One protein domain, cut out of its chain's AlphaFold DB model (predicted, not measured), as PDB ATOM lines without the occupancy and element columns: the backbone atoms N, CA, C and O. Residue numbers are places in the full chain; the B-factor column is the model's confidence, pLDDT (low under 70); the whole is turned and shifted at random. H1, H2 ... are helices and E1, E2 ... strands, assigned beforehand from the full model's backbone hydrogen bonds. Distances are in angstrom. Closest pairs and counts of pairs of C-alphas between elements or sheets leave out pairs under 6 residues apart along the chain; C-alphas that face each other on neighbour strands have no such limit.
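This is residues 8 to 56 of the 59 residues of an uncharacterized protein of Beijerinckiaceae bacterium (UniProt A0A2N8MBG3). An open U, in which the hairpin of E1 and E2 is one arm, residues 20 to 27 the base and the long helix H1 the other arm, with short H2 hooked at its far end. The printed part has 49 residues, with E1, E2, H1, H2 along the chain, in a mixed class. It is extended, radius of gyration of the C-alphas 16.6 A, and flat, spanning 43 by 37 by 11 A.

E1, residues 8 to 10, and E2, residues 15 to 19, form an antiparallel hairpin at 158 degrees; N 9 and O 16 are 2.9 A apart, within hydrogen-bond range. H1, residues 28 to 50, is apart from E1. H2, residues 52 to 55, is close to H1 but not clearly touching; their closest C-alphas, His 48 and Val 55, are 6.4 A apart. In H1, 17 of 19 O i to N i+4 pairs are within range; H2 is too short for one.

E1 begins at C-alpha 8 (73.170, 39.401, 19.410) and measures 6.3 A, E2 12.3 A. H1, 33.4 A, begins at C-alpha 28 (67.886, 64.687, 13.443). H2, 5.3 A, ends at C-alpha 55 (93.818, 61.402, 35.975).

The C-alphas of Pro 22 and Glu 53, the two farthest apart, are 43.7 A apart. The printed part has no cut and no long link; no printed residue is under 70 in pLDDT.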
ATOM      1  N   VAL A   8      71.775  39.811  19.590       96.75
ATOM      2  CA  VAL A   8      73.170  39.401  19.410       96.75
ATOM      3  C   VAL A   8      73.525  38.445  20.543       96.75
ATOM      4  O   VAL A   8      73.286  38.762  21.711       96.75
ATOM      5  N   LEU A   9      74.068  37.279  20.203       95.94
ATOM      6  CA  LEU A   9      74.639  36.344  21.169       95.94
ATOM      7  C   LEU A   9      76.159  36.450  21.088       95.94
ATOM      8  O   LEU A   9      76.715  36.231  20.019       95.94
ATOM      9  N   ALA A  10      76.805  36.793  22.198       97.38
ATOM     10  CA  ALA A  10      78.246  37.000  22.265       97.38
ATOM     11  C   ALA A  10      78.860  36.276  23.464       97.38
ATOM     12  O   ALA A  10      78.216  36.131  24.508       97.38
ATOM     13  N   ASP A  11      80.113  35.866  23.314       96.06
ATOM     14  CA  ASP A  11      80.966  35.328  24.367       96.06
ATOM     15  C   ASP A  11      82.354  36.003  24.346       96.06
ATOM     16  O   ASP A  11      82.530  37.086  23.791       96.06
ATOM     17  N   ALA A  12      83.346  35.404  25.012       97.19
ATOM     18  CA  ALA A  12      84.703  35.950  25.079       97.19
ATOM     19  C   ALA A  12      85.494  35.838  23.758       97.19
ATOM     20  O   ALA A  12      86.549  36.460  23.631       97.19
ATOM     21  N   TYR A  13      85.023  35.032  22.808       94.62
ATOM     22  CA  TYR A  13      85.726  34.678  21.577       94.62
ATOM     23  C   TYR A  13      85.039  35.220  20.321       94.62
ATOM     24  O   TYR A  13      85.705  35.376  19.298       94.62
ATOM     25  N   GLY A  14      83.746  35.539  20.381       94.19
ATOM     26  CA  GLY A  14      83.049  36.175  19.272       94.19
ATOM     27  C   GLY A  14      81.574  36.437  19.537       94.19
ATOM     28  O   GLY A  14      81.082  36.338  20.661       94.19
ATOM     29  N   ASP A  15      80.867  36.783  18.470       96.56
ATOM     30  CA  ASP A  15      79.445  37.081  18.503       96.56
ATOM     31  C   ASP A  15      78.726  36.664  17.215       96.56
ATOM     32  O   ASP A  15      79.344  36.388  16.184       96.56
ATOM     33  N   GLY A  16      77.398  36.584  17.291       97.00
ATOM     34  CA  GLY A  16      76.522  36.307  16.163       97.00
ATOM     35  C   GLY A  16      75.186  37.036  16.278       97.00
ATOM     36  O   GLY A  16      74.521  37.000  17.319       97.00
ATOM     37  N   LEU A  17      74.768  37.674  15.182       96.50
ATOM     38  CA  LEU A  17      73.451  38.293  15.053       96.50
ATOM     39  C   LEU A  17      72.404  37.215  14.745       96.50
ATOM     40  O   LEU A  17      72.324  36.710  13.628       96.50
ATOM     41  N   LEU A  18      71.593  36.865  15.741       96.38
ATOM     42  CA  LEU A  18      70.539  35.854  15.607       96.38
ATOM     43  C   LEU A  18      69.219  36.448  15.108       96.38
ATOM     44  O   LEU A  18      68.393  35.732  14.544       96.38
ATOM     45  N   ARG A  19      69.002  37.747  15.344       96.88
ATOM     46  CA  ARG A  19      67.825  38.478  14.866       96.88
ATOM     47  C   ARG A  19      68.142  39.959  14.707       96.88
ATOM     48  O   ARG A  19      68.624  40.585  15.650       96.88
ATOM     49  N   GLU A  20      67.840  40.522  13.542       97.00
ATOM     50  CA  GLU A  20      67.959  41.961  13.297       97.00
ATOM     51  C   GLU A  20      66.966  42.760  14.148       97.00
ATOM     52  O   GLU A  20      65.839  42.329  14.394       97.00
ATOM     53  N   ALA A  21      67.396  43.933  14.609       96.38
ATOM     54  CA  ALA A  21      66.497  44.876  15.258       96.38
ATOM     55  C   ALA A  21      65.626  45.583  14.205       96.38
ATOM     56  O   ALA A  21      66.120  45.874  13.112       96.38
ATOM     57  N   PRO A  22      64.365  45.920  14.524       95.56
ATOM     58  CA  PRO A  22      63.543  46.731  13.635       95.56
ATOM     59  C   PRO A  22      64.176  48.114  13.404       95.56
ATOM     60  O   PRO A  22      64.845  48.667  14.282       95.56
ATOM     61  N   GLU A  23      63.937  48.705  12.229       95.38
ATOM     62  CA  GLU A  23      64.419  50.055  11.921       95.38
ATOM     63  C   GLU A  23      63.748  51.079  12.850       95.38
ATOM     64  O   GLU A  23      62.542  51.319  12.775       95.38
ATOM     65  N   LEU A  24      64.547  51.740  13.692       93.56
ATOM     66  CA  LEU A  24      64.081  52.821  14.554       93.56
ATOM     67  C   LEU A  24      64.695  54.154  14.119       93.56
ATOM     68  O   LEU A  24      65.856  54.466  14.400       93.56
ATOM     69  N   ARG A  25      63.902  54.983  13.434       96.25
ATOM     70  CA  ARG A  25      64.362  56.301  12.984       96.25
ATOM     71  C   ARG A  25      64.467  57.281  14.145       96.25
ATOM     72  O   ARG A  25      63.495  57.598  14.815       96.25
ATOM     73  N   ILE A  26      65.661  57.835  14.315       97.00
ATOM     74  CA  ILE A  26      65.946  58.873  15.311       97.00
ATOM     75  C   ILE A  26      65.707  60.258  14.692       97.00
ATOM     76  O   ILE A  26      66.063  60.487  13.534       97.00
ATOM     77  N   ALA A  27      65.152  61.205  15.453       98.31
ATOM     78  CA  ALA A  27      65.057  62.605  15.033       98.31
ATOM     79  C   ALA A  27      66.454  63.218  14.803       98.31
ATOM     80  O   ALA A  27      67.412  62.902  15.513       98.31
ATOM     81  N   ALA A  28      66.585  64.134  13.840       98.25
ATOM     82  CA  ALA A  28      67.886  64.687  13.443       98.25
ATOM     83  C   ALA A  28      68.665  65.329  14.609       98.25
ATOM     84  O   ALA A  28      69.862  65.083  14.758       98.25
ATOM     85  N   ALA A  29      67.984  66.093  15.471       98.25
ATOM     86  CA  ALA A  29      68.602  66.735  16.632       98.25
ATOM     87  C   ALA A  29      69.160  65.715  17.642       98.25
ATOM     88  O   ALA A  29      70.306  65.839  18.078       98.25
ATOM     89  N   ALA A  30      68.390  64.669  17.960       98.00
ATOM     90  CA  ALA A  30      68.822  63.605  18.864       98.00
ATOM     91  C   ALA A  30      69.984  62.793  18.271       98.00
ATOM     92  O   ALA A  30      70.971  62.535  18.961       98.00
ATOM     93  N   ARG A  31      69.925  62.471  16.969       97.88
ATOM     94  CA  ARG A  31      71.017  61.789  16.260       97.88
ATOM     95  C   ARG A  31      72.316  62.589  16.350       97.88
ATOM     96  O   ARG A  31      73.348  62.033  16.706       97.88
ATOM     97  N   ARG A  32      72.260  63.900  16.086       98.19
ATOM     98  CA  ARG A  32      73.425  64.792  16.191       98.19
ATOM     99  C   ARG A  32      73.992  64.817  17.608       98.19
ATOM    100  O   ARG A  32      75.204  64.735  17.769       98.19
ATOM    101  N   ALA A  33      73.135  64.909  18.624       98.44
ATOM    102  CA  ALA A  33      73.578  64.906  20.013       98.44
ATOM    103  C   ALA A  33      74.345  63.619  20.365       98.44
ATOM    104  O   ALA A  33      75.421  63.697  20.954       98.44
ATOM    105  N   VAL A  34      73.838  62.448  19.962       97.50
ATOM    106  CA  VAL A  34      74.516  61.160  20.194       97.50
ATOM    107  C   VAL A  34      75.832  61.073  19.419       97.50
ATOM    108  O   VAL A  34      76.850  60.707  20.003       97.50
ATOM    109  N   LEU A  35      75.840  61.473  18.144       97.88
ATOM    110  CA  LEU A  35      77.044  61.456  17.305       97.88
ATOM    111  C   LEU A  35      78.162  62.364  17.829       97.88
ATOM    112  O   LEU A  35      79.325  62.071  17.588       97.88
ATOM    113  N   ILE A  36      77.835  63.441  18.549       98.38
ATOM    114  CA  ILE A  36      78.830  64.300  19.210       98.38
ATOM    115  C   ILE A  36      79.283  63.696  20.546       98.38
ATOM    116  O   ILE A  36      80.471  63.707  20.856       98.38
ATOM    117  N   ARG A  37      78.358  63.146  21.341       98.38
ATOM    118  CA  ARG A  37      78.667  62.614  22.682       98.38
ATOM    119  C   ARG A  37      79.500  61.336  22.645       98.38
ATOM    120  O   ARG A  37      80.354  61.146  23.507       98.38
ATOM    121  N   LEU A  38      79.265  60.465  21.664       98.00
ATOM    122  CA  LEU A  38      79.990  59.203  21.523       98.00
ATOM    123  C   LEU A  38      81.519  59.399  21.406       98.00
ATOM    124  O   LEU A  38      82.236  58.816  22.222       98.00
ATOM    125  N   PRO A  39      82.050  60.216  20.473       97.94
ATOM    126  CA  PRO A  39      83.491  60.430  20.365       97.94
ATOM    127  C   PRO A  39      84.067  61.151  21.585       97.94
ATOM    128  O   PRO A  39      85.184  60.843  21.976       97.94
ATOM    129  N   GLN A  40      83.313  62.047  22.233       98.19
ATOM    130  CA  GLN A  40      83.755  62.689  23.478       98.19
ATOM    131  C   GLN A  40      83.980  61.653  24.588       98.19
ATOM    132  O   GLN A  40      85.039  61.628  25.213       98.19
ATOM    133  N   ALA A  41      83.023  60.742  24.789       97.75
ATOM    134  CA  ALA A  41      83.158  59.658  25.759       97.75
ATOM    135  C   ALA A  41      84.309  58.698  25.408       97.75
ATOM    136  O   ALA A  41      85.047  58.268  26.297       97.75
ATOM    137  N   ALA A  42      84.487  58.380  24.121       97.62
ATOM    138  CA  ALA A  42      85.594  57.549  23.656       97.62
ATOM    139  C   ALA A  42      86.957  58.221  23.899       97.62
ATOM    140  O   ALA A  42      87.862  57.573  24.419       97.62
ATOM    141  N   ALA A  43      87.083  59.514  23.590       96.56
ATOM    142  CA  ALA A  43      88.304  60.287  23.794       96.56
ATOM    143  C   ALA A  43      88.683  60.374  25.275       96.56
ATOM    144  O   ALA A  43      89.839  60.143  25.611       96.56
ATOM    145  N   HIS A  44      87.719  60.622  26.170       94.88
ATOM    146  CA  HIS A  44      87.982  60.621  27.613       94.88
ATOM    147  C   HIS A  44      88.476  59.255  28.097       94.88
ATOM    148  O   HIS A  44      89.480  59.177  28.798       94.88
ATOM    149  N   ARG A  45      87.817  58.160  27.684       95.25
ATOM    150  CA  ARG A  45      88.259  56.807  28.051       95.25
ATOM    151  C   ARG A  45      89.659  56.510  27.516       95.25
ATOM    152  O   ARG A  45      90.463  55.939  28.242       95.25
ATOM    153  N   LEU A  46      89.939  56.880  26.267       96.06
ATOM    154  CA  LEU A  46      91.256  56.683  25.673       96.06
ATOM    155  C   LEU A  46      92.316  57.491  26.420       96.06
ATOM    156  O   LEU A  46      93.346  56.936  26.771       96.06
ATOM    157  N   HIS A  47      92.040  58.758  26.723       93.75
ATOM    158  CA  HIS A  47      92.954  59.608  27.476       93.75
ATOM    159  C   HIS A  47      93.282  59.005  28.845       93.75
ATOM    160  O   HIS A  47      94.454  58.890  29.173       93.75
ATOM    161  N   HIS A  48      92.282  58.510  29.583       91.62
ATOM    162  CA  HIS A  48      92.513  57.845  30.871       91.62
ATOM    163  C   HIS A  48      93.363  56.570  30.759       91.62
ATOM    164  O   HIS A  48      94.081  56.226  31.691       91.62
ATOM    165  N   LEU A  49      93.259  55.839  29.645       94.44
ATOM    166  CA  LEU A  49      94.070  54.644  29.400       94.44
ATOM    167  C   LEU A  49      95.497  54.996  28.968       94.44
ATOM    168  O   LEU A  49      96.433  54.287  29.319       94.44
ATOM    169  N   SER A  50      95.650  56.050  28.166       95.06
ATOM    170  CA  SER A  50      96.943  56.486  27.636       95.06
ATOM    171  C   SER A  50      97.769  57.266  28.654       95.06
ATOM    172  O   SER A  50      98.992  57.187  28.608       95.06
ATOM    173  N   ASP A  51      97.114  58.003  29.549       91.56
ATOM    174  CA  ASP A  51      97.747  58.817  30.584       91.56
ATOM    175  C   ASP A  51      96.999  58.676  31.924       91.56
ATOM    176  O   ASP A  51      96.190  59.528  32.308       91.56
ATOM    177  N   PRO A  52      97.210  57.553  32.630       86.62
ATOM    178  CA  PRO A  52      96.551  57.306  33.907       86.62
ATOM    179  C   PRO A  52      97.037  58.252  35.020       86.62
ATOM    180  O   PRO A  52      96.280  58.536  35.950       86.62
ATOM    181  N   GLU A  53      98.263  58.773  34.916       86.31
ATOM    182  CA  GLU A  53      98.883  59.644  35.926       86.31
ATOM    183  C   GLU A  53      98.242  61.043  35.942       86.31
ATOM    184  O   GLU A  53      97.987  61.599  37.016       86.31
ATOM    185  N   VAL A  54      97.876  61.581  34.769       77.31
ATOM    186  CA  VAL A  54      97.136  62.856  34.651       77.31
ATOM    187  C   VAL A  54      95.753  62.786  35.306       77.31
ATOM    188  O   VAL A  54      95.269  63.776  35.854       77.31
ATOM    189  N   VAL A  55      95.119  61.612  35.316       70.38
ATOM    190  CA  VAL A  55      93.818  61.402  35.975       70.38
ATOM    191  C   VAL A  55      93.970  61.209  37.487       70.38
ATOM    192  O   VAL A  55      93.083  61.603  38.247       70.38
ATOM    193  N   ALA A  56      95.085  60.628  37.938       70.00
ATOM    194  CA  ALA A  56      95.377  60.369  39.350       70.00
ATOM    195  C   ALA A  56      95.830  61.616  40.143       70.00
ATOM    196  O   ALA A  56      96.010  61.530  41.358       70.00
TER     197      ALA A  56